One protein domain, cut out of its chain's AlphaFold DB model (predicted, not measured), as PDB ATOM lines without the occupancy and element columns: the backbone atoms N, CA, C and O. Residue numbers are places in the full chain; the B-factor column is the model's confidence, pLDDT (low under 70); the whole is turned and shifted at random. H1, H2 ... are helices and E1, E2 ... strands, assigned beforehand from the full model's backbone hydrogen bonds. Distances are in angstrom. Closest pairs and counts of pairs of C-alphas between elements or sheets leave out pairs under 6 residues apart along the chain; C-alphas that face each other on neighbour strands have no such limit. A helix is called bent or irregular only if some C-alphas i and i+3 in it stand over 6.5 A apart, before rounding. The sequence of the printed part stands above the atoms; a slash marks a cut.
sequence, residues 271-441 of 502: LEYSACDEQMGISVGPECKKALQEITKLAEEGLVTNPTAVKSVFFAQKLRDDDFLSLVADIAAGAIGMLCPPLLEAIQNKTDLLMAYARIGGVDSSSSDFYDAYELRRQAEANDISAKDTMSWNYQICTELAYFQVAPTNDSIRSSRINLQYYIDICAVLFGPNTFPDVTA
ATOM      1  N   LEU A 271      13.723 -30.004 110.869       94.19
ATOM      2  CA  LEU A 271      14.895 -29.131 110.757       94.19
ATOM      3  C   LEU A 271      15.820 -29.554 109.610       94.19
ATOM      4  O   LEU A 271      16.085 -28.762 108.718       94.19
ATOM      5  N   GLU A 272      16.283 -30.803 109.631       95.62
ATOM      6  CA  GLU A 272      17.156 -31.393 108.613       95.62
ATOM      7  C   GLU A 272      16.408 -32.527 107.905       95.62
ATOM      8  O   GLU A 272      16.268 -33.631 108.432       95.62
ATOM      9  N   TYR A 273      15.890 -32.256 106.709       94.19
ATOM     10  CA  TYR A 273      15.041 -33.166 105.944       94.19
ATOM     11  C   TYR A 273      15.824 -33.961 104.886       94.19
ATOM     12  O   TYR A 273      15.529 -33.926 103.688       94.19
ATOM     13  N   SER A 274      16.823 -34.725 105.338       95.50
ATOM     14  CA  SER A 274      17.635 -35.603 104.477       95.50
ATOM     15  C   SER A 274      16.847 -36.765 103.863       95.50
ATOM     16  O   SER A 274      17.175 -37.225 102.769       95.50
ATOM     17  N   ALA A 275      15.757 -37.190 104.510       92.31
ATOM     18  CA  ALA A 275      14.861 -38.233 104.008       92.31
ATOM     19  C   ALA A 275      14.256 -37.896 102.629       92.31
ATOM     20  O   ALA A 275      13.915 -38.807 101.874       92.31
ATOM     21  N   CYS A 276      14.165 -36.605 102.276       90.56
ATOM     22  CA  CYS A 276      13.801 -36.160 100.931       90.56
ATOM     23  C   CYS A 276      14.756 -36.739  99.877       90.56
ATOM     24  O   CYS A 276      14.318 -37.389  98.931       90.56
ATOM     25  N   ASP A 277      16.065 -36.557 100.074       94.12
ATOM     26  CA  ASP A 277      17.111 -37.018  99.154       94.12
ATOM     27  C   ASP A 277      17.149 -38.546  99.045       94.12
ATOM     28  O   ASP A 277      17.154 -39.111  97.948       94.12
ATOM     29  N   GLU A 278      17.084 -39.222 100.195       93.75
ATOM     30  CA  GLU A 278      17.062 -40.682 100.267       93.75
ATOM     31  C   GLU A 278      15.876 -41.251  99.478       93.75
ATOM     32  O   GLU A 278      16.039 -42.160  98.654       93.75
ATOM     33  N   GLN A 279      14.687 -40.673  99.677       90.25
ATOM     34  CA  GLN A 279      13.478 -41.086  98.984       90.25
ATOM     35  C   GLN A 279      13.529 -40.770  97.491       90.25
ATOM     36  O   GLN A 279      13.103 -41.607  96.696       90.25
ATOM     37  N   MET A 280      14.087 -39.626  97.081       90.19
ATOM     38  CA  MET A 280      14.323 -39.351  95.661       90.19
ATOM     39  C   MET A 280      15.176 -40.447  95.029       90.19
ATOM     40  O   MET A 280      14.787 -40.994  93.998       90.19
ATOM     41  N   GLY A 281      16.287 -40.820  95.673       91.38
ATOM     42  CA  GLY A 281      17.169 -41.891  95.217       91.38
ATOM     43  C   GLY A 281      16.457 -43.241  95.056       91.38
ATOM     44  O   GLY A 281      16.753 -43.984  94.119       91.38
ATOM     45  N   ILE A 282      15.496 -43.549  95.932       90.25
ATOM     46  CA  ILE A 282      14.634 -44.735  95.815       90.25
ATOM     47  C   ILE A 282      13.676 -44.589  94.624       90.25
ATOM     48  O   ILE A 282      13.571 -45.504  93.805       90.25
ATOM     49  N   SER A 283      12.996 -43.446  94.512       87.56
ATOM     50  CA  SER A 283      11.956 -43.186  93.510       87.56
ATOM     51  C   SER A 283      12.480 -43.237  92.076       87.56
ATOM     52  O   SER A 283      11.809 -43.793  91.205       87.56
ATOM     53  N   VAL A 284      13.680 -42.699  91.832       88.94
ATOM     54  CA  VAL A 284      14.310 -42.685  90.500       88.94
ATOM     55  C   VAL A 284      14.920 -44.032  90.094       88.94
ATOM     56  O   VAL A 284      15.208 -44.263  88.918       88.94
ATOM     57  N   GLY A 285      15.121 -44.934  91.056       90.44
ATOM     58  CA  GLY A 285      15.769 -46.223  90.847       90.44
ATOM     59  C   GLY A 285      17.304 -46.149  90.748       90.44
ATOM     60  O   GLY A 285      17.895 -45.085  90.559       90.44
ATOM     61  N   PRO A 286      17.992 -47.300  90.859       93.50
ATOM     62  CA  PRO A 286      19.434 -47.351  91.115       93.50
ATOM     63  C   PRO A 286      20.307 -46.831  89.963       93.50
ATOM     64  O   PRO A 286      21.383 -46.292  90.209       93.50
ATOM     65  N   GLU A 287      19.884 -47.003  88.710       93.31
ATOM     66  CA  GLU A 287      20.652 -46.536  87.546       93.31
ATOM     67  C   GLU A 287      20.600 -45.014  87.418       93.31
ATOM     68  O   GLU A 287      21.640 -44.368  87.297       93.31
ATOM     69  N   CYS A 288      19.401 -44.435  87.519       93.38
ATOM     70  CA  CYS A 288      19.233 -42.986  87.487       93.38
ATOM     71  C   CYS A 288      19.856 -42.329  88.722       93.38
ATOM     72  O   CYS A 288      20.543 -41.324  88.587       93.38
ATOM     73  N   LYS A 289      19.731 -42.943  89.909       95.12
ATOM     74  CA  LYS A 289      20.407 -42.475  91.128       95.12
ATOM     75  C   LYS A 289      21.910 -42.282  90.906       95.12
ATOM     76  O   LYS A 289      22.443 -41.224  91.225       95.12
ATOM     77  N   LYS A 290      22.586 -43.262  90.294       95.69
ATOM     78  CA  LYS A 290      24.018 -43.160  89.963       95.69
ATOM     79  C   LYS A 290      24.318 -42.041  88.968       95.69
ATOM     80  O   LYS A 290      25.342 -41.383  89.098       95.69
ATOM     81  N   ALA A 291      23.443 -41.827  87.985       95.19
ATOM     82  CA  ALA A 291      23.585 -40.715  87.049       95.19
ATOM     83  C   ALA A 291      23.505 -39.357  87.765       95.19
ATOM     84  O   ALA A 291      24.333 -38.489  87.506       95.19
ATOM     85  N   LEU A 292      22.563 -39.192  88.701       95.88
ATOM     86  CA  LEU A 292      22.419 -37.973  89.508       95.88
ATOM     87  C   LEU A 292      23.620 -37.749  90.435       95.88
ATOM     88  O   LEU A 292      24.125 -36.635  90.525       95.88
ATOM     89  N   GLN A 293      24.141 -38.813  91.047       97.06
ATOM     90  CA  GLN A 293      25.380 -38.754  91.831       97.06
ATOM     91  C   GLN A 293      26.576 -38.306  90.980       97.06
ATOM     92  O   GLN A 293      27.363 -37.467  91.418       97.06
ATOM     93  N   GLU A 294      26.703 -38.820  89.753       96.75
ATOM     94  CA  GLU A 294      27.767 -38.400  88.835       96.75
ATOM     95  C   GLU A 294      27.592 -36.943  88.387       96.75
ATOM     96  O   GLU A 294      28.575 -36.218  88.296       96.75
ATOM     97  N   ILE A 295      26.361 -36.471  88.169       97.19
ATOM     98  CA  ILE A 295      26.078 -35.060  87.853       97.19
ATOM     99  C   ILE A 295      26.527 -34.140  88.980       97.19
ATOM    100  O   ILE A 295      27.230 -33.165  88.721       97.19
ATOM    101  N   THR A 296      26.163 -34.462  90.220       97.81
ATOM    102  CA  THR A 296      26.584 -33.697  91.399       97.81
ATOM    103  C   THR A 296      28.103 -33.648  91.500       97.81
ATOM    104  O   THR A 296      28.676 -32.571  91.659       97.81
ATOM    105  N   LYS A 297      28.772 -34.788  91.306       98.12
ATOM    106  CA  LYS A 297      30.233 -34.858  91.297       98.12
ATOM    107  C   LYS A 297      30.853 -34.015  90.175       98.12
ATOM    108  O   LYS A 297      31.787 -33.261  90.430       98.12
ATOM    109  N   LEU A 298      30.334 -34.096  88.949       98.06
ATOM    110  CA  LEU A 298      30.806 -33.289  87.815       98.06
ATOM    111  C   LEU A 298      30.592 -31.788  88.056       98.06
ATOM    112  O   LEU A 298      31.433 -30.977  87.665       98.06
ATOM    113  N   ALA A 299      29.492 -31.407  88.709       98.19
ATOM    114  CA  ALA A 299      29.234 -30.027  89.100       98.19
ATOM    115  C   ALA A 299      30.271 -29.535  90.127       98.19
ATOM    116  O   ALA A 299      30.855 -28.466  89.940       98.19
ATOM    117  N   GLU A 300      30.564 -30.329  91.161       98.38
ATOM    118  CA  GLU A 300      31.591 -30.026  92.168       98.38
ATOM    119  C   GLU A 300      33.003 -29.945  91.564       98.38
ATOM    120  O   GLU A 300      33.738 -28.989  91.817       98.38
ATOM    121  N   GLU A 301      33.386 -30.902  90.716       98.31
ATOM    122  CA  GLU A 301      34.672 -30.888  90.007       98.31
ATOM    123  C   GLU A 301      34.782 -29.679  89.067       98.31
ATOM    124  O   GLU A 301      35.831 -29.029  88.983       98.31
ATOM    125  N   GLY A 302      33.687 -29.331  88.390       98.06
ATOM    126  CA  GLY A 302      33.587 -28.144  87.552       98.06
ATOM    127  C   GLY A 302      33.807 -26.850  88.337       98.06
ATOM    128  O   GLY A 302      34.507 -25.963  87.850       98.06
ATOM    129  N   LEU A 303      33.287 -26.754  89.566       98.31
ATOM    130  CA  LEU A 303      33.502 -25.596  90.441       98.31
ATOM    131  C   LEU A 303      34.975 -25.417  90.827       98.31
ATOM    132  O   LEU A 303      35.441 -24.288  90.958       98.31
ATOM    133  N   VAL A 304      35.720 -26.514  90.979       97.88
ATOM    134  CA  VAL A 304      37.155 -26.469  91.304       97.88
ATOM    135  C   VAL A 304      38.000 -26.150  90.070       97.88
ATOM    136  O   VAL A 304      38.978 -25.409  90.153       97.88
ATOM    137  N   THR A 305      37.649 -26.724  88.919       97.75
ATOM    138  CA  THR A 305      38.485 -26.679  87.710       97.75
ATOM    139  C   THR A 305      38.215 -25.459  86.833       97.75
ATOM    140  O   THR A 305      39.156 -24.802  86.386       97.75
ATOM    141  N   ASN A 306      36.947 -25.149  86.563       97.38
ATOM    142  CA  ASN A 306      36.528 -23.998  85.771       97.38
ATOM    143  C   ASN A 306      35.102 -23.559  86.166       97.38
ATOM    144  O   ASN A 306      34.140 -23.841  85.437       97.38
ATOM    145  N   PRO A 307      34.955 -22.847  87.302       97.00
ATOM    146  CA  PRO A 307      33.647 -22.490  87.845       97.00
ATOM    147  C   PRO A 307      32.792 -21.659  86.879       97.00
ATOM    148  O   PRO A 307      31.579 -21.843  86.812       97.00
ATOM    149  N   THR A 308      33.404 -20.789  86.069       96.75
ATOM    150  CA  THR A 308      32.679 -20.014  85.049       96.75
ATOM    151  C   THR A 308      32.061 -20.922  83.989       96.75
ATOM    152  O   THR A 308      30.906 -20.722  83.612       96.75
ATOM    153  N   ALA A 309      32.806 -21.925  83.509       96.81
ATOM    154  CA  ALA A 309      32.308 -22.835  82.484       96.81
ATOM    155  C   ALA A 309      31.182 -23.726  83.020       96.81
ATOM    156  O   ALA A 309      30.121 -23.779  82.397       96.81
ATOM    157  N   VAL A 310      31.358 -24.361  84.185       97.62
ATOM    158  CA  VAL A 310      30.325 -25.256  84.736       97.62
ATOM    159  C   VAL A 310      29.029 -24.505  85.048       97.62
ATOM    160  O   VAL A 310      27.957 -24.958  84.664       97.62
ATOM    161  N   LYS A 311      29.108 -23.303  85.636       97.06
ATOM    162  CA  LYS A 311      27.923 -22.486  85.934       97.06
ATOM    163  C   LYS A 311      27.239 -21.985  84.666       97.06
ATOM    164  O   LYS A 311      26.019 -21.842  84.645       97.06
ATOM    165  N   SER A 312      27.994 -21.750  83.588       95.75
ATOM    166  CA  SER A 312      27.421 -21.294  82.315       95.75
ATOM    167  C   SER A 312      26.487 -22.312  81.659       95.75
ATOM    168  O   SER A 312      25.548 -21.902  80.982       95.75
ATOM    169  N   VAL A 313      26.675 -23.609  81.928       95.69
ATOM    170  CA  VAL A 313      25.759 -24.683  81.503       95.69
ATOM    171  C   VAL A 313      24.344 -24.490  82.062       95.69
ATOM    172  O   VAL A 313      23.374 -24.842  81.400       95.69
ATOM    173  N   PHE A 314      24.230 -23.880  83.244       95.50
ATOM    174  CA  PHE A 314      22.980 -23.678  83.981       95.50
ATOM    175  C   PHE A 314      22.554 -22.205  84.035       95.50
ATOM    176  O   PHE A 314      21.729 -21.842  84.863       95.50
ATOM    177  N   PHE A 315      23.150 -21.333  83.213       94.75
ATOM    178  CA  PHE A 315      22.921 -19.877  83.254       94.75
ATOM    179  C   PHE A 315      23.173 -19.235  84.635       94.75
ATOM    180  O   PHE A 315      22.687 -18.149  84.929       94.75
ATOM    181  N   ALA A 316      23.992 -19.884  85.464       95.44
ATOM    182  CA  ALA A 316      24.151 -19.605  86.887       95.44
ATOM    183  C   ALA A 316      25.462 -18.874  87.222       95.44
ATOM    184  O   ALA A 316      25.981 -18.988  88.331       95.44
ATOM    185  N   GLN A 317      26.065 -18.146  86.275       93.31
ATOM    186  CA  GLN A 317      27.406 -17.560  86.450       93.31
ATOM    187  C   GLN A 317      27.491 -16.566  87.618       93.31
ATOM    188  O   GLN A 317      28.583 -16.340  88.138       93.31
ATOM    189  N   LYS A 318      26.361 -15.970  88.011       91.50
ATOM    190  CA  LYS A 318      26.270 -15.026  89.132       91.50
ATOM    191  C   LYS A 318      26.140 -15.711  90.494       91.50
ATOM    192  O   LYS A 318      26.435 -15.081  91.503       91.50
ATOM    193  N   LEU A 319      25.711 -16.974  90.527       94.50
ATOM    194  CA  LEU A 319      25.432 -17.678  91.773       94.50
ATOM    195  C   LEU A 319      26.715 -17.942  92.556       94.50
ATOM    196  O   LEU A 319      27.770 -18.243  91.979       94.50
ATOM    197  N   ARG A 320      26.618 -17.899  93.890       94.88
ATOM    198  CA  ARG A 320      27.661 -18.470  94.750       94.88
ATOM    199  C   ARG A 320      27.732 -19.974  94.500       94.88
ATOM    200  O   ARG A 320      26.809 -20.581  93.967       94.88
ATOM    201  N   ASP A 321      28.856 -20.578  94.854       96.81
ATOM    202  CA  ASP A 321      29.078 -22.004  94.601       96.81
ATOM    203  C   ASP A 321      28.019 -22.893  95.269       96.81
ATOM    204  O   ASP A 321      27.540 -23.827  94.637       96.81
ATOM    205  N   ASP A 322      27.622 -22.579  96.505       96.19
ATOM    206  CA  ASP A 322      26.604 -23.357  97.223       96.19
ATOM    207  C   ASP A 322      25.199 -23.140  96.637       96.19
ATOM    208  O   ASP A 322      24.457 -24.101  96.470       96.19
ATOM    209  N   ASP A 323      24.866 -21.914  96.212       96.19
ATOM    210  CA  ASP A 323      23.595 -21.617  95.525       96.19
ATOM    211  C   ASP A 323      23.496 -22.361  94.186       96.19
ATOM    212  O   ASP A 323      22.454 -22.910  93.838       96.19
ATOM    213  N   PHE A 324      24.611 -22.443  93.453       97.06
ATOM    214  CA  PHE A 324      24.701 -23.244  92.235       97.06
ATOM    215  C   PHE A 324      24.476 -24.737  92.513       97.06
ATOM    216  O   PHE A 324      23.767 -25.400  91.760       97.06
ATOM    217  N   LEU A 325      25.045 -25.273  93.594       97.56
ATOM    218  CA  LEU A 325      24.837 -26.672  93.973       97.56
ATOM    219  C   LEU A 325      23.395 -26.938  94.431       97.56
ATOM    220  O   LEU A 325      22.882 -28.024  94.166       97.56
ATOM    221  N   SER A 326      22.720 -25.956  95.040       95.50
ATOM    222  CA  SER A 326      21.290 -26.051  95.363       95.50
ATOM    223  C   SER A 326      20.425 -26.043  94.105       95.50
ATOM    224  O   SER A 326      19.527 -26.868  93.986       95.50
ATOM    225  N   LEU A 327      20.745 -25.203  93.114       95.25
ATOM    226  CA  LEU A 327      20.089 -25.239  91.803       95.25
ATOM    227  C   LEU A 327      20.243 -26.617  91.140       95.25
ATOM    228  O   LEU A 327      19.271 -27.186  90.648       95.25
ATOM    229  N   VAL A 328      21.454 -27.186  91.149       95.38
ATOM    230  CA  VAL A 328      21.706 -28.532  90.606       95.38
ATOM    231  C   VAL A 328      20.875 -29.590  91.338       95.38
ATOM    232  O   VAL A 328      20.324 -30.478  90.687       95.38
ATOM    233  N   ALA A 329      20.753 -29.487  92.663       94.50
ATOM    234  CA  ALA A 329      19.956 -30.386  93.494       94.50
ATOM    235  C   ALA A 329      18.447 -30.310  93.203       94.50
ATOM    236  O   ALA A 329      17.778 -31.343  93.136       94.50
ATOM    237  N   ASP A 330      17.910 -29.109  93.009       90.81
ATOM    238  CA  ASP A 330      16.471 -28.890  92.841       90.81
ATOM    239  C   ASP A 330      15.960 -29.279  91.452       90.81
ATOM    240  O   ASP A 330      14.819 -29.724  91.323       90.81
ATOM    241  N   ILE A 331      16.813 -29.248  90.420       90.75
ATOM    242  CA  ILE A 331      16.481 -29.823  89.104       90.75
ATOM    243  C   ILE A 331      16.108 -31.309  89.237       90.75
ATOM    244  O   ILE A 331      15.173 -31.775  88.582       90.75
ATOM    245  N   ALA A 332      16.801 -32.059  90.105       85.75
ATOM    246  CA  ALA A 332      16.491 -33.465  90.345       85.75
ATOM    247  C   ALA A 332      15.134 -33.618  91.041       85.75
ATOM    248  O   ALA A 332      14.334 -34.467  90.639       85.75
ATOM    249  N   ALA A 333      14.858 -32.771  92.037       80.06
ATOM    250  CA  ALA A 333      13.617 -32.794  92.806       80.06
ATOM    251  C   ALA A 333      12.388 -32.408  91.967       80.06
ATOM    252  O   ALA A 333      11.349 -33.063  92.053       80.06
ATOM    253  N   GLY A 334      12.514 -31.399  91.101       70.19
ATOM    254  CA  GLY A 334      11.424 -30.909  90.254       70.19
ATOM    255  C   GLY A 334      11.026 -31.851  89.113       70.19
ATOM    256  O   GLY A 334       9.959 -31.680  88.523       70.19
ATOM    257  N   ALA A 335      11.851 -32.855  88.793       66.25
ATOM    258  CA  ALA A 335      11.677 -33.678  87.597       66.25
ATOM    259  C   ALA A 335      11.765 -35.198  87.833       66.25
ATOM    260  O   ALA A 335      11.868 -35.945  86.861       66.25
ATOM    261  N   ILE A 336      11.658 -35.692  89.075       67.00
ATOM    262  CA  ILE A 336      11.840 -37.114  89.468       67.00
ATOM    263  C   ILE A 336      11.211 -38.126  88.486       67.00
ATOM    264  O   ILE A 336      11.848 -39.114  88.124       67.00
ATOM    265  N   GLY A 337       9.979 -37.888  88.016       67.75
ATOM    266  CA  GLY A 337       9.274 -38.795  87.096       67.75
ATOM    267  C   GLY A 337       9.586 -38.620  85.601       67.75
ATOM    268  O   GLY A 337       9.335 -39.533  84.817       67.75
ATOM    269  N   MET A 338      10.120 -37.467  85.187       75.00
ATOM    270  CA  MET A 338      10.347 -37.105  83.775       75.00
ATOM    271  C   MET A 338      11.830 -37.056  83.389       75.00
ATOM    272  O   MET A 338      12.167 -37.171  82.214       75.00
ATOM    273  N   LEU A 339      12.713 -36.911  84.373       83.25
ATOM    274  CA  LEU A 339      14.146 -36.688  84.209       83.25
ATOM    275  C   LEU A 339      14.901 -37.944  83.780       83.25
ATOM    276  O   LEU A 339      15.767 -37.887  82.912       83.25
ATOM    277  N   CYS A 340      14.586 -39.086  84.389       87.94
ATOM    278  CA  CYS A 340      15.416 -40.279  84.264       87.94
ATOM    279  C   CYS A 340      15.452 -40.888  82.857       87.94
ATOM    280  O   CYS A 340      16.556 -41.161  82.387       87.94
ATOM    281  N   PRO A 341      14.322 -41.092  82.147       89.56
ATOM    282  CA  PRO A 341      14.373 -41.659  80.800       89.56
ATOM    283  C   PRO A 341      15.274 -40.877  79.819       89.56
ATOM    284  O   PRO A 341      16.188 -41.495  79.266       89.56
ATOM    285  N   PRO A 342      15.116 -39.547  79.631       91.00
ATOM    286  CA  PRO A 342      15.988 -38.794  78.727       91.00
ATOM    287  C   PRO A 342      17.430 -38.687  79.242       91.00
ATOM    288  O   PRO A 342      18.365 -38.618  78.443       91.00
ATOM    289  N   LEU A 343      17.643 -38.711  80.561       91.75
ATOM    290  CA  LEU A 343      18.988 -38.669  81.128       91.75
ATOM    291  C   LEU A 343      19.771 -39.960  80.855       91.75
ATOM    292  O   LEU A 343      20.937 -39.915  80.460       91.75
ATOM    293  N   LEU A 344      19.129 -41.117  81.017       91.88
ATOM    294  CA  LEU A 344      19.741 -42.410  80.713       91.88
ATOM    295  C   LEU A 344      20.009 -42.566  79.207       91.88
ATOM    296  O   LEU A 344      21.045 -43.109  78.824       91.88
ATOM    297  N   GLU A 345      19.136 -42.034  78.348       92.69
ATOM    298  CA  GLU A 345      19.378 -41.961  76.901       92.69
ATOM    299  C   GLU A 345      20.607 -41.093  76.572       92.69
ATOM    300  O   GLU A 345      21.448 -41.478  75.755       92.69
ATOM    301  N   ALA A 346      20.770 -39.949  77.244       92.88
ATOM    302  CA  ALA A 346      21.936 -39.087  77.060       92.88
ATOM    303  C   ALA A 346      23.254 -39.807  77.397       92.88
ATOM    304  O   ALA A 346      24.229 -39.668  76.653       92.88
ATOM    305  N   ILE A 347      23.266 -40.629  78.454       92.12
ATOM    306  CA  ILE A 347      24.419 -41.466  78.824       92.12
ATOM    307  C   ILE A 347      24.731 -42.484  77.723       92.12
ATOM    308  O   ILE A 347      25.888 -42.621  77.319       92.12
ATOM    309  N   GLN A 348      23.715 -43.175  77.201       92.81
ATOM    310  CA  GLN A 348      23.890 -44.151  76.116       92.81
ATOM    311  C   GLN A 348      24.466 -43.501  74.852       92.81
ATOM    312  O   GLN A 348      25.360 -44.058  74.211       92.81
ATOM    313  N   ASN A 349      24.011 -42.287  74.546       94.12
ATOM    314  CA  ASN A 349      24.463 -41.500  73.403       94.12
ATOM    315  C   ASN A 349      25.807 -40.785  73.634       94.12
ATOM    316  O   ASN A 349      26.297 -40.116  72.724       94.12
ATOM    317  N   LYS A 350      26.429 -40.944  74.815       92.19
ATOM    318  CA  LYS A 350      27.681 -40.269  75.214       92.19
ATOM    319  C   LYS A 350      27.599 -38.744  75.092       92.19
ATOM    320  O   LYS A 350      28.588 -38.084  74.766       92.19
ATOM    321  N   THR A 351      26.412 -38.195  75.322       92.69
ATOM    322  CA  THR A 351      26.196 -36.751  75.393       92.69
ATOM    323  C   THR A 351      26.862 -36.208  76.654       92.69
ATOM    324  O   THR A 351      26.980 -36.916  77.654       92.69
ATOM    325  N   ASP A 352      27.282 -34.944  76.620       94.19
ATOM    326  CA  ASP A 352      27.708 -34.236  77.827       94.19
ATOM    327  C   ASP A 352      26.578 -34.257  78.870       94.19
ATOM    328  O   ASP A 352      25.470 -33.768  78.621       94.19
ATOM    329  N   LEU A 353      26.857 -34.884  80.014       94.06
ATOM    330  CA  LEU A 353      25.842 -35.209  81.009       94.06
ATOM    331  C   LEU A 353      25.308 -33.961  81.720       94.06
ATOM    332  O   LEU A 353      24.106 -33.877  81.956       94.06
ATOM    333  N   LEU A 354      26.167 -32.972  81.995       94.62
ATOM    334  CA  LEU A 354      25.756 -31.707  82.613       94.62
ATOM    335  C   LEU A 354      24.883 -30.892  81.659       94.62
ATOM    336  O   LEU A 354      23.840 -30.379  82.059       94.62
ATOM    337  N   MET A 355      25.261 -30.823  80.380       93.06
ATOM    338  CA  MET A 355      24.466 -30.143  79.355       93.06
ATOM    339  C   MET A 355      23.112 -30.820  79.133       93.06
ATOM    340  O   MET A 355      22.107 -30.134  78.946       93.06
ATOM    341  N   ALA A 356      23.068 -32.156  79.122       93.38
ATOM    342  CA  ALA A 356      21.813 -32.895  79.017       93.38
ATOM    343  C   ALA A 356      20.921 -32.626  80.234       93.38
ATOM    344  O   ALA A 356      19.750 -32.293  80.069       93.38
ATOM    345  N   TYR A 357      21.494 -32.696  81.436       94.19
ATOM    346  CA  TYR A 357      20.790 -32.454  82.687       94.19
ATOM    347  C   TYR A 357      20.191 -31.043  82.765       94.19
ATOM    348  O   TYR A 357      18.988 -30.907  82.981       94.19
ATOM    349  N   ALA A 358      20.982 -30.003  82.484       92.38
ATOM    350  CA  ALA A 358      20.509 -28.617  82.483       92.38
ATOM    351  C   ALA A 358      19.378 -28.377  81.468       92.38
ATOM    352  O   ALA A 358      18.409 -27.680  81.763       92.38
ATOM    353  N   ARG A 359      19.467 -28.995  80.280       90.38
ATOM    354  CA  ARG A 359      18.419 -28.908  79.249       90.38
ATOM    355  C   ARG A 359      17.129 -29.603  79.664       90.38
ATOM    356  O   ARG A 359      16.062 -29.044  79.440       90.38
ATOM    357  N   ILE A 360      17.219 -30.805  80.236       89.19
ATOM    358  CA  ILE A 360      16.040 -31.546  80.708       89.19
ATOM    359  C   ILE A 360      15.369 -30.786  81.858       89.19
ATOM    360  O   ILE A 360      14.145 -30.706  81.896       89.19
ATOM    361  N   GLY A 361      16.167 -30.185  82.743       86.94
ATOM    362  CA  GLY A 361      15.688 -29.337  83.833       86.94
ATOM    363  C   GLY A 361      15.044 -28.021  83.393       86.94
ATOM    364  O   GLY A 361      14.432 -27.355  84.218       86.94
ATOM    365  N   GLY A 362      15.172 -27.631  82.118       84.62
ATOM    366  CA  GLY A 362      14.588 -26.393  81.602       84.62
ATOM    367  C   GLY A 362      15.179 -25.123  82.221       84.62
ATOM    368  O   GLY A 362      14.486 -24.114  82.295       84.62
ATOM    369  N   VAL A 363      16.434 -25.174  82.679       83.81
ATOM    370  CA  VAL A 363      17.071 -24.049  83.374       83.81
ATOM    371  C   VAL A 363      17.366 -22.911  82.404       83.81
ATOM    372  O   VAL A 363      17.913 -23.116  81.318       83.81
ATOM    373  N   ASP A 364      17.053 -21.698  82.838       82.81
ATOM    374  CA  ASP A 364      17.334 -20.444  82.152       82.81
ATOM    375  C   ASP A 364      17.846 -19.372  83.136       82.81
ATOM    376  O   ASP A 364      18.053 -19.616  84.328       82.81
ATOM    377  N   SER A 365      18.086 -18.157  82.639       79.12
ATOM    378  CA  SER A 365      18.558 -17.059  83.492       79.12
ATOM    379  C   SER A 365      17.532 -16.629  84.546       79.12
ATOM    380  O   SER A 365      17.921 -16.145  85.597       79.12
ATOM    381  N   SER A 366      16.232 -16.782  84.275       77.44
ATOM    382  CA  SER A 366      15.182 -16.351  85.206       77.44
ATOM    383  C   SER A 366      15.053 -17.308  86.390       77.44
ATOM    384  O   SER A 366      15.031 -16.880  87.537       77.44
ATOM    385  N   SER A 367      15.064 -18.610  86.111       76.69
ATOM    386  CA  SER A 367      15.022 -19.681  87.108       76.69
ATOM    387  C   SER A 367      16.271 -19.707  87.990       76.69
ATOM    388  O   SER A 367      16.164 -19.951  89.188       76.69
ATOM    389  N   SER A 368      17.449 -19.414  87.428       81.44
ATOM    390  CA  SER A 368      18.694 -19.333  88.203       81.44
ATOM    391  C   SER A 368      18.766 -18.098  89.106       81.44
ATOM    392  O   SER A 368      19.249 -18.221  90.228       81.44
ATOM    393  N   ASP A 369      18.247 -16.939  88.679       82.25
ATOM    394  CA  ASP A 369      18.248 -15.708  89.487       82.25
ATOM    395  C   ASP A 369      17.454 -15.877  90.816       82.25
ATOM    396  O   ASP A 369      17.790 -15.222  91.802       82.25
ATOM    397  N   PHE A 370      16.484 -16.804  90.911       84.06
ATOM    398  CA  PHE A 370      15.762 -17.101  92.168       84.06
ATOM    399  C   PHE A 370      16.626 -17.751  93.266       84.06
ATOM    400  O   PHE A 370      16.256 -17.690  94.437       84.06
ATOM    401  N   TYR A 371      17.774 -18.344  92.916       89.62
ATOM    402  CA  TYR A 371      18.717 -18.920  93.887       89.62
ATOM    403  C   TYR A 371      19.703 -17.882  94.436       89.62
ATOM    404  O   TYR A 371      20.402 -18.148  95.414       89.62
ATOM    405  N   ASP A 372      19.769 -16.687  93.841       91.88
ATOM    406  CA  ASP A 372      20.499 -15.563  94.416       91.88
ATOM    407  C   ASP A 372      19.599 -14.851  95.432       91.88
ATOM    408  O   ASP A 372      18.715 -14.068  95.084       91.88
ATOM    409  N   ALA A 373      19.848 -15.095  96.718       91.12
ATOM    410  CA  ALA A 373      19.070 -14.516  97.811       91.12
ATOM    411  C   ALA A 373      19.018 -12.969  97.789       91.12
ATOM    412  O   ALA A 373      18.021 -12.373  98.206       91.12
ATOM    413  N   TYR A 374      20.059 -12.287  97.292       90.06
ATOM    414  CA  TYR A 374      20.062 -10.824  97.190       90.06
ATOM    415  C   TYR A 374      19.226 -10.332  96.011       90.06
ATOM    416  O   TYR A 374      18.558  -9.300  96.122       90.06
ATOM    417  N   GLU A 375      19.286 -11.037  94.882       90.56
ATOM    418  CA  GLU A 375      18.436 -10.768  93.723       90.56
ATOM    419  C   GLU A 375      16.967 -11.010  94.062       90.56
ATOM    420  O   GLU A 375      16.147 -10.113  93.866       90.56
ATOM    421  N   LEU A 376      16.659 -12.162  94.662       90.75
ATOM    422  CA  LEU A 376      15.322 -12.535  95.105       90.75
ATOM    423  C   LEU A 376      14.703 -11.446  95.986       90.75
ATOM    424  O   LEU A 376      13.599 -10.969  95.712       90.75
ATOM    425  N   ARG A 377      15.436 -10.991  97.013       89.00
ATOM    426  CA  ARG A 377      14.965  -9.915  97.895       89.00
ATOM    427  C   ARG A 377      14.695  -8.627  97.117       89.00
ATOM    428  O   ARG A 377      13.653  -8.009  97.311       89.00
ATOM    429  N   ARG A 378      15.604  -8.237  96.218       89.62
ATOM    430  CA  ARG A 378      15.464  -7.017  95.411       89.62
ATOM    431  C   ARG A 378      14.240  -7.076  94.496       89.62
ATOM    432  O   ARG A 378      13.529  -6.084  94.373       89.62
ATOM    433  N   GLN A 379      13.992  -8.216  93.855       89.62
ATOM    434  CA  GLN A 379      12.835  -8.409  92.979       89.62
ATOM    435  C   GLN A 379      11.525  -8.389  93.772       89.62
ATOM    436  O   GLN A 379      10.563  -7.747  93.350       89.62
ATOM    437  N   ALA A 380      11.506  -9.000  94.957       85.81
ATOM    438  CA  ALA A 380      10.338  -8.968  95.829       85.81
ATOM    439  C   ALA A 380      10.030  -7.546  96.341       85.81
ATOM    440  O   ALA A 380       8.874  -7.121  96.326       85.81
ATOM    441  N   GLU A 381      11.057  -6.773  96.717       84.62
ATOM    442  CA  GLU A 381      10.944  -5.343  97.057       84.62
ATOM    443  C   GLU A 381      10.478  -4.494  95.860       84.62
ATOM    444  O   GLU A 381       9.765  -3.505  96.033       84.62
ATOM    445  N   ALA A 382      10.819  -4.907  94.636       85.00
ATOM    446  CA  ALA A 382      10.321  -4.322  93.392       85.00
ATOM    447  C   ALA A 382       8.908  -4.807  92.999       85.00
ATOM    448  O   ALA A 382       8.437  -4.488  91.907       85.00
ATOM    449  N   ASN A 383       8.214  -5.526  93.889       78.25
ATOM    450  CA  ASN A 383       6.873  -6.080  93.701       78.25
ATOM    451  C   ASN A 383       6.737  -7.144  92.594       78.25
ATOM    452  O   ASN A 383       5.630  -7.357  92.094       78.25
ATOM    453  N   ASP A 384       7.812  -7.856  92.243       86.56
ATOM    454  CA  ASP A 384       7.683  -9.061  91.419       86.56
ATOM    455  C   ASP A 384       6.913 -10.152  92.184       86.56
ATOM    456  O   ASP A 384       7.271 -10.516  93.305       86.56
ATOM    457  N   ILE A 385       5.829 -10.662  91.593       82.81
ATOM    458  CA  ILE A 385       4.920 -11.601  92.267       82.81
ATOM    459  C   ILE A 385       5.613 -12.936  92.552       82.81
ATOM    460  O   ILE A 385       5.471 -13.465  93.650       82.81
ATOM    461  N   SER A 386       6.395 -13.458  91.605       85.56
ATOM    462  CA  SER A 386       7.056 -14.761  91.756       85.56
ATOM    463  C   SER A 386       8.147 -14.698  92.824       85.56
ATOM    464  O   SER A 386       8.287 -15.610  93.640       85.56
ATOM    465  N   ALA A 387       8.889 -13.588  92.867       87.81
ATOM    466  CA  ALA A 387       9.874 -13.329  93.906       87.81
ATOM    467  C   ALA A 387       9.217 -13.168  95.282       87.81
ATOM    468  O   ALA A 387       9.733 -13.691  96.268       87.81
ATOM    469  N   LYS A 388       8.063 -12.495  95.369       85.12
ATOM    470  CA  LYS A 388       7.307 -12.386  96.624       85.12
ATOM    471  C   LYS A 388       6.777 -13.742  97.088       85.12
ATOM    472  O   LYS A 388       6.951 -14.056  98.259       85.12
ATOM    473  N   ASP A 389       6.230 -14.561  96.191       86.31
ATOM    474  CA  ASP A 389       5.757 -15.915  96.511       86.31
ATOM    475  C   ASP A 389       6.919 -16.772  97.050       86.31
ATOM    476  O   ASP A 389       6.823 -17.394  98.112       86.31
ATOM    477  N   THR A 390       8.075 -16.708  96.384       88.00
ATOM    478  CA  THR A 390       9.302 -17.403  96.804       88.00
ATOM    479  C   THR A 390       9.832 -16.876  98.143       88.00
ATOM    480  O   THR A 390      10.273 -17.655  98.987       88.00
ATOM    481  N   MET A 391       9.778 -15.565  98.389       88.06
ATOM    482  CA  MET A 391      10.136 -14.972  99.682       88.06
ATOM    483  C   MET A 391       9.178 -15.402 100.797       88.06
ATOM    484  O   MET A 391       9.633 -15.699 101.898       88.06
ATOM    485  N   SER A 392       7.873 -15.455 100.525       86.50
ATOM    486  CA  SER A 392       6.861 -15.921 101.474       86.50
ATOM    487  C   SER A 392       7.113 -17.372 101.871       86.50
ATOM    488  O   SER A 392       7.120 -17.679 103.059       86.50
ATOM    489  N   TRP A 393       7.409 -18.248 100.904       88.62
ATOM    490  CA  TRP A 393       7.812 -19.629 101.188       88.62
ATOM    491  C   TRP A 393       9.099 -19.697 102.018       88.62
ATOM    492  O   TRP A 393       9.130 -20.351 103.062       88.62
ATOM    493  N   ASN A 394      10.141 -18.960 101.609       90.94
ATOM    494  CA  ASN A 394      11.400 -18.893 102.351       90.94
ATOM    495  C   ASN A 394      11.191 -18.423 103.794       90.94
ATOM    496  O   ASN A 394      11.835 -18.937 104.702       90.94
ATOM    497  N   TYR A 395      10.272 -17.488 104.034       90.44
ATOM    498  CA  TYR A 395       9.987 -17.019 105.383       90.44
ATOM    499  C   TYR A 395       9.449 -18.141 106.270       90.44
ATOM    500  O   TYR A 395       9.950 -18.332 107.376       90.44
ATOM    501  N   GLN A 396       8.487 -18.926 105.781       86.81
ATOM    502  CA  GLN A 396       7.908 -20.041 106.537       86.81
ATOM    503  C   GLN A 396       8.964 -21.082 106.909       86.81
ATOM    504  O   GLN A 396       9.037 -21.524 108.056       86.81
ATOM    505  N   ILE A 397       9.821 -21.461 105.956       90.44
ATOM    506  CA  ILE A 397      10.880 -22.434 106.230       90.44
ATOM    507  C   ILE A 397      11.979 -21.842 107.120       90.44
ATOM    508  O   ILE A 397      12.521 -22.548 107.958       90.44
ATOM    509  N   CYS A 398      12.255 -20.543 107.038       92.56
ATOM    510  CA  CYS A 398      13.250 -19.894 107.888       92.56
ATOM    511  C   CYS A 398      12.765 -19.582 109.311       92.56
ATOM    512  O   CYS A 398      13.593 -19.234 110.150       92.56
ATOM    513  N   THR A 399      11.463 -19.688 109.598       86.88
ATOM    514  CA  THR A 399      10.884 -19.312 110.904       86.88
ATOM    515  C   THR A 399      10.159 -20.444 111.619       86.88
ATOM    516  O   THR A 399      10.224 -20.521 112.844       86.88
ATOM    517  N   GLU A 400       9.534 -21.367 110.892       85.19
ATOM    518  CA  GLU A 400       8.673 -22.390 111.497       85.19
ATOM    519  C   GLU A 400       9.024 -23.794 111.017       85.19
ATOM    520  O   GLU A 400       9.210 -24.707 111.818       85.19
ATOM    521  N   LEU A 401       9.115 -23.977 109.701       88.50
ATOM    522  CA  LEU A 401       9.012 -25.306 109.103       88.50
ATOM    523  C   LEU A 401      10.362 -25.981 108.850       88.50
ATOM    524  O   LEU A 401      10.446 -27.209 108.922       88.50
ATOM    525  N   ALA A 402      11.398 -25.185 108.571       92.62
ATOM    526  CA  ALA A 402      12.715 -25.596 108.088       92.62
ATOM    527  C   ALA A 402      12.679 -26.391 106.777       92.62
ATOM    528  O   ALA A 402      13.079 -25.871 105.743       92.62
ATOM    529  N   TYR A 403      12.224 -27.643 106.785       91.94
ATOM    530  CA  TYR A 403      12.273 -28.552 105.631       91.94
ATOM    531  C   TYR A 403      13.588 -28.485 104.848       91.94
ATOM    532  O   TYR A 403      13.601 -28.656 103.628       91.94
ATOM    533  N   PHE A 404      14.703 -28.231 105.537       95.38
ATOM    534  CA  PHE A 404      15.979 -28.008 104.882       95.38
ATOM    535  C   PHE A 404      16.438 -29.326 104.289       95.38
ATOM    536  O   PHE A 404      16.724 -30.278 105.013       95.38
ATOM    537  N   GLN A 405      16.470 -29.407 102.963       94.38
ATOM    538  CA  GLN A 405      16.667 -30.657 102.240       94.38
ATOM    539  C   GLN A 405      18.155 -31.013 102.149       94.38
ATOM    540  O   GLN A 405      18.737 -31.128 101.070       94.38
ATOM    541  N   VAL A 406      18.771 -31.151 103.321       96.12
ATOM    542  CA  VAL A 406      20.202 -31.378 103.486       96.12
ATOM    543  C   VAL A 406      20.630 -32.712 102.878       96.12
ATOM    544  O   VAL A 406      19.885 -33.693 102.888       96.12
ATOM    545  N   ALA A 407      21.856 -32.762 102.370       96.88
ATOM    546  CA  ALA A 407      22.443 -33.994 101.872       96.88
ATOM    547  C   ALA A 407      22.601 -35.028 103.011       96.88
ATOM    548  O   ALA A 407      23.168 -34.699 104.059       96.88
ATOM    549  N   PRO A 408      22.146 -36.285 102.835       95.69
ATOM    550  CA  PRO A 408      22.403 -37.347 103.798       95.69
ATOM    551  C   PRO A 408      23.902 -37.654 103.885       95.69
ATOM    552  O   PRO A 408      24.665 -37.464 102.937       95.69
ATOM    553  N   THR A 409      24.340 -38.183 105.030       91.75
ATOM    554  CA  THR A 409      25.764 -38.473 105.285       91.75
ATOM    555  C   THR A 409      26.356 -39.479 104.296       91.75
ATOM    556  O   THR A 409      27.548 -39.430 104.009       91.75
ATOM    557  N   ASN A 410      25.543 -40.408 103.791       91.88
ATOM    558  CA  ASN A 410      25.963 -41.440 102.853       91.88
ATOM    559  C   ASN A 410      24.957 -41.549 101.709       91.88
ATOM    560  O   ASN A 410      23.768 -41.333 101.913       91.88
ATOM    561  N   ASP A 411      25.438 -41.956 100.532       93.94
ATOM    562  CA  ASP A 411      24.596 -42.291  99.372       93.94
ATOM    563  C   ASP A 411      23.653 -41.152  98.915       93.94
ATOM    564  O   ASP A 411      22.585 -41.400  98.348       93.94
ATOM    565  N   SER A 412      24.087 -39.909  99.154       96.25
ATOM    566  CA  SER A 412      23.419 -38.674  98.734       96.25
ATOM    567  C   SER A 412      23.441 -38.524  97.220       96.25
ATOM    568  O   SER A 412      24.449 -38.856  96.589       96.25
ATOM    569  N   ILE A 413      22.364 -38.002  96.634       95.56
ATOM    570  CA  ILE A 413      22.384 -37.507  95.247       95.56
ATOM    571  C   ILE A 413      22.739 -36.018  95.163       95.56
ATOM    572  O   ILE A 413      23.051 -35.533  94.080       95.56
ATOM    573  N   ARG A 414      22.740 -35.307  96.294       95.69
ATOM    574  CA  ARG A 414      23.101 -33.889  96.438       95.69
ATOM    575  C   ARG A 414      24.511 -33.691  96.984       95.69
ATOM    576  O   ARG A 414      25.069 -34.573  97.640       95.69
ATOM    577  N   SER A 415      25.069 -32.503  96.758       97.69
ATOM    578  CA  SER A 415      26.366 -32.126  97.327       97.69
ATOM    579  C   SER A 415      26.287 -32.033  98.850       97.69
ATOM    580  O   SER A 415      25.369 -31.423  99.392       97.69
ATOM    581  N   SER A 416      27.312 -32.542  99.539       97.19
ATOM    582  CA  SER A 416      27.474 -32.395 101.000       97.19
ATOM    583  C   SER A 416      27.585 -30.937 101.480       97.19
ATOM    584  O   SER A 416      27.464 -30.659 102.675       97.19
ATOM    585  N   ARG A 417      27.801 -29.992 100.553       97.44
ATOM    586  CA  ARG A 417      27.785 -28.547 100.817       97.44
ATOM    587  C   ARG A 417      26.371 -28.012 101.060       97.44
ATOM    588  O   ARG A 417      26.226 -27.004 101.741       97.44
ATOM    589  N   ILE A 418      25.341 -28.717 100.586       97.19
ATOM    590  CA  ILE A 418      23.934 -28.432 100.892       97.19
ATOM    591  C   ILE A 418      23.607 -29.063 102.245       97.19
ATOM    592  O   ILE A 418      23.080 -30.168 102.344       97.19
ATOM    593  N   ASN A 419      24.011 -28.373 103.306       97.12
ATOM    594  CA  ASN A 419      23.859 -28.795 104.697       97.12
ATOM    595  C   ASN A 419      23.056 -27.759 105.497       97.12
ATOM    596  O   ASN A 419      22.617 -26.747 104.955       97.12
ATOM    597  N   LEU A 420      22.864 -27.996 106.796       96.50
ATOM    598  CA  LEU A 420      22.117 -27.078 107.658       96.50
ATOM    599  C   LEU A 420      22.670 -25.643 107.608       96.50
ATOM    600  O   LEU A 420      21.895 -24.696 107.506       96.50
ATOM    601  N   GLN A 421      23.995 -25.471 107.630       96.25
ATOM    602  CA  GLN A 421      24.611 -24.141 107.636       96.25
ATOM    603  C   GLN A 421      24.286 -23.349 106.366       96.25
ATOM    604  O   GLN A 421      24.012 -22.157 106.458       96.25
ATOM    605  N   TYR A 422      24.245 -24.009 105.206       96.50
ATOM    606  CA  TYR A 422      23.854 -23.375 103.944       96.50
ATOM    607  C   TYR A 422      22.472 -22.708 104.034       96.50
ATOM    608  O   TYR A 422      22.321 -21.535 103.685       96.50
ATOM    609  N   TYR A 423      21.477 -23.423 104.565       96.31
ATOM    610  CA  TYR A 423      20.125 -22.885 104.724       96.31
ATOM    611  C   TYR A 423      20.058 -21.773 105.774       96.31
ATOM    612  O   TYR A 423      19.410 -20.752 105.546       96.31
ATOM    613  N   ILE A 424      20.773 -21.926 106.892       95.62
ATOM    614  CA  ILE A 424      20.873 -20.892 107.932       95.62
ATOM    615  C   ILE A 424      21.460 -19.595 107.361       95.62
ATOM    616  O   ILE A 424      20.946 -18.509 107.633       95.62
ATOM    617  N   ASP A 425      22.490 -19.700 106.522       94.56
ATOM    618  CA  ASP A 425      23.110 -18.547 105.873       94.56
ATOM    619  C   ASP A 425      22.142 -17.855 104.902       94.56
ATOM    620  O   ASP A 425      22.094 -16.624 104.855       94.56
ATOM    621  N   ILE A 426      21.331 -18.613 104.156       93.62
ATOM    622  CA  ILE A 426      20.287 -18.044 103.288       93.62
ATOM    623  C   ILE A 426      19.226 -17.320 104.112       93.62
ATOM    624  O   ILE A 426      18.910 -16.167 103.814       93.62
ATOM    625  N   CYS A 427      18.717 -17.949 105.172       94.06
ATOM    626  CA  CYS A 427      17.744 -17.327 106.066       94.06
ATOM    627  C   CYS A 427      18.279 -16.015 106.653       94.06
ATOM    628  O   CYS A 427      17.568 -15.006 106.677       94.06
ATOM    629  N   ALA A 428      19.560 -15.990 107.033       92.69
ATOM    630  CA  ALA A 428      20.223 -14.793 107.530       92.69
ATOM    631  C   ALA A 428      20.327 -13.678 106.476       92.69
ATOM    632  O   ALA A 428      20.144 -12.502 106.804       92.69
ATOM    633  N   VAL A 429      20.595 -14.019 105.211       91.50
ATOM    634  CA  VAL A 429      20.645 -13.049 104.103       91.50
ATOM    635  C   VAL A 429      19.261 -12.470 103.800       91.50
ATOM    636  O   VAL A 429      19.133 -11.255 103.602       91.50
ATOM    637  N   LEU A 430      18.231 -13.318 103.771       90.12
ATOM    638  CA  LEU A 430      16.871 -12.924 103.406       90.12
ATOM    639  C   LEU A 430      16.180 -12.116 104.509       90.12
ATOM    640  O   LEU A 430      15.570 -11.086 104.220       90.12
ATOM    641  N   PHE A 431      16.309 -12.548 105.767       89.56
ATOM    642  CA  PHE A 431      15.478 -12.066 106.878       89.56
ATOM    643  C   PHE A 431      16.269 -11.508 108.067       89.56
ATOM    644  O   PHE A 431      15.675 -10.977 109.004       89.56
ATOM    645  N   GLY A 432      17.599 -11.583 108.027       90.56
ATOM    646  CA  GLY A 432      18.487 -11.090 109.075       90.56
ATOM    647  C   GLY A 432      19.069 -12.198 109.963       90.56
ATOM    648  O   GLY A 432      18.524 -13.296 110.052       90.56
ATOM    649  N   PRO A 433      20.178 -11.916 110.669       89.38
ATOM    650  CA  PRO A 433      21.022 -12.931 111.317       89.38
ATOM    651  C   PRO A 433      20.386 -13.649 112.517       89.38
ATOM    652  O   PRO A 433      20.987 -14.576 113.046       89.38
ATOM    653  N   ASN A 434      19.211 -13.204 112.970       86.44
ATOM    654  CA  ASN A 434      18.498 -13.779 114.111       86.44
ATOM    655  C   ASN A 434      17.266 -14.596 113.690       86.44
ATOM    656  O   ASN A 434      16.461 -14.957 114.544       86.44
ATOM    657  N   THR A 435      17.101 -14.850 112.393       88.00
ATOM    658  CA  THR A 435      15.970 -15.610 111.862       88.00
ATOM    659  C   THR A 435      16.340 -17.084 111.795       88.00
ATOM    660  O   THR A 435      17.153 -17.491 110.965       88.00
ATOM    661  N   PHE A 436      15.747 -17.866 112.692       89.19
ATOM    662  CA  PHE A 436      15.973 -19.300 112.822       89.19
ATOM    663  C   PHE A 436      14.636 -20.026 112.959       89.19
ATOM    664  O   PHE A 436      13.758 -19.517 113.662       89.19
ATOM    665  N   PRO A 437      14.483 -21.214 112.355       91.12
ATOM    666  CA  PRO A 437      13.242 -21.956 112.468       91.12
ATOM    667  C   PRO A 437      13.071 -22.585 113.853       91.12
ATOM    668  O   PRO A 437      13.973 -23.269 114.342       91.12
ATOM    669  N   ASP A 438      11.888 -22.426 114.453       89.12
ATOM    670  CA  ASP A 438      11.483 -23.160 115.658       89.12
ATOM    671  C   ASP A 438      10.524 -24.308 115.310       89.12
ATOM    672  O   ASP A 438       9.309 -24.260 115.528       89.12
ATOM    673  N   VAL A 439      11.107 -25.391 114.792       89.31
ATOM    674  CA  VAL A 439      10.358 -26.603 114.425       89.31
ATOM    675  C   VAL A 439       9.695 -27.272 115.632       89.31
ATOM    676  O   VAL A 439       8.717 -28.001 115.475       89.31
ATOM    677  N   THR A 440      10.203 -27.043 116.850       88.88
ATOM    678  CA  THR A 440       9.626 -27.633 118.066       88.88
ATOM    679  C   THR A 440       8.329 -26.922 118.420       88.88
ATOM    680  O   THR A 440       7.319 -27.588 118.647       88.88
ATOM    681  N   ALA A 441       8.333 -25.587 118.415       85.94
ATOM    682  CA  ALA A 441       7.127 -24.795 118.614       85.94
ATOM    683  C   ALA A 441       6.097 -25.054 117.508       85.94
ATOM    684  O   ALA A 441       4.926 -25.267 117.820       85.94
TER     685      ALA A 441
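Overview. This is residues 271 to 441 of the 502 residues of an uncharacterized protein of Selaginella moellendorffii (UniProt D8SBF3). Two groups of crossed helices sit end to end along the longest axis: in the larger, H3, H4, H5 and H6 pack round the long helix H2, with H1 near its beginning; in the smaller, H8, H9 and H10 pack on one another. H4 lies near the middle of the whole, the short H7 comes between the groups along the chain, and the long link 405 to 419 leaves E1 and folds back to H10. The printed part has 171 residues, with ten named helices and one named strand in the order H1 to H9, E1, H10, and its class is mostly helix. It is compact, with a radius of gyration of the C-alphas of 16.1 A and spans of 48 by 33 by 29 A.

Along the chain. H1 is residues 275 to 283, beginning at C-alpha 275 (14.861, -38.233, 104.008). H2, residues 286 to 305, is 28.3 A long and ends at C-alpha 305 (38.485, -26.679, 87.710). H3 is residues 307 to 312, H4 residues 321 to 334, 20.2 A, and H5 residues 336 to 348, 19.3 A. H6 is residues 353 to 360, H7 365 to 369 and H8 373 to 381. H9, residues 385 to 401, is 22.1 A long. E1, residues 402 to 404, pairs with no named strand. H10, residues 420 to 431, is 16.4 A long and ends at C-alpha 431 (15.478, -12.066, 106.878). H5 and H9 are irregular, but only just: C-alphas 337 and 340 are 6.9 A apart, and 398 and 401 are 7.0 A apart.

Arrangement. H2 is the hub and touches four helices. Its closest C-alphas to H4 are Leu 303 and Asp 321, 7.1 A, at a shallow tilt of 19 degrees, opposite ways. With residues 299 to 303 alone it touches H3, closest at Gly 302 and Val 310, 5.2 A. With residues 288 to 291 alone it touches H5, about perpendicular at 74 degrees, closest at Cys 288 and Cys 340, 5.7 A. With residues 295 to 299 alone it touches H6, closest at Ile 295 and Leu 354, 6.2 A. H5 and H6 form a helical hairpin, closest at Ala 346 and Ala 356, 6.5 A. H1 is close to H2 but not clearly touching, with Gly 281 and Lys 289 closest at 5.2 A between C-alphas. H7 is likewise close to H4, at Leu 327 and Ser 368, 7.1 A. H8 touches H9, closest at Ala 380 and Lys 388, 4.6 A, and H10, closest at Ala 373 and Leu 430, 6.2 A. H9 touches H10 with residues 391 to 398 alone, closest at Cys 398 and Cys 427, 5.5 A. The closest C-alphas of E1 and H10 are Phe 404 and Tyr 423, 6.6 A. Every O i to N i+4 pair is within hydrogen-bond range in H1, H2, H3, H6, H7, H8 and H10; H4 has 9 of 10, H5 6 of 9 and H9 12 of 13.

Size, cuts and confidence. The C-alphas farthest apart are those of Asn 349 and Ala 441, 51.2 A. The printed part has no cut, and E1 to H10 is a long link of 15 residues. The mean pLDDT of the printed part is 91.2, and residues 335 to 337 are under 70.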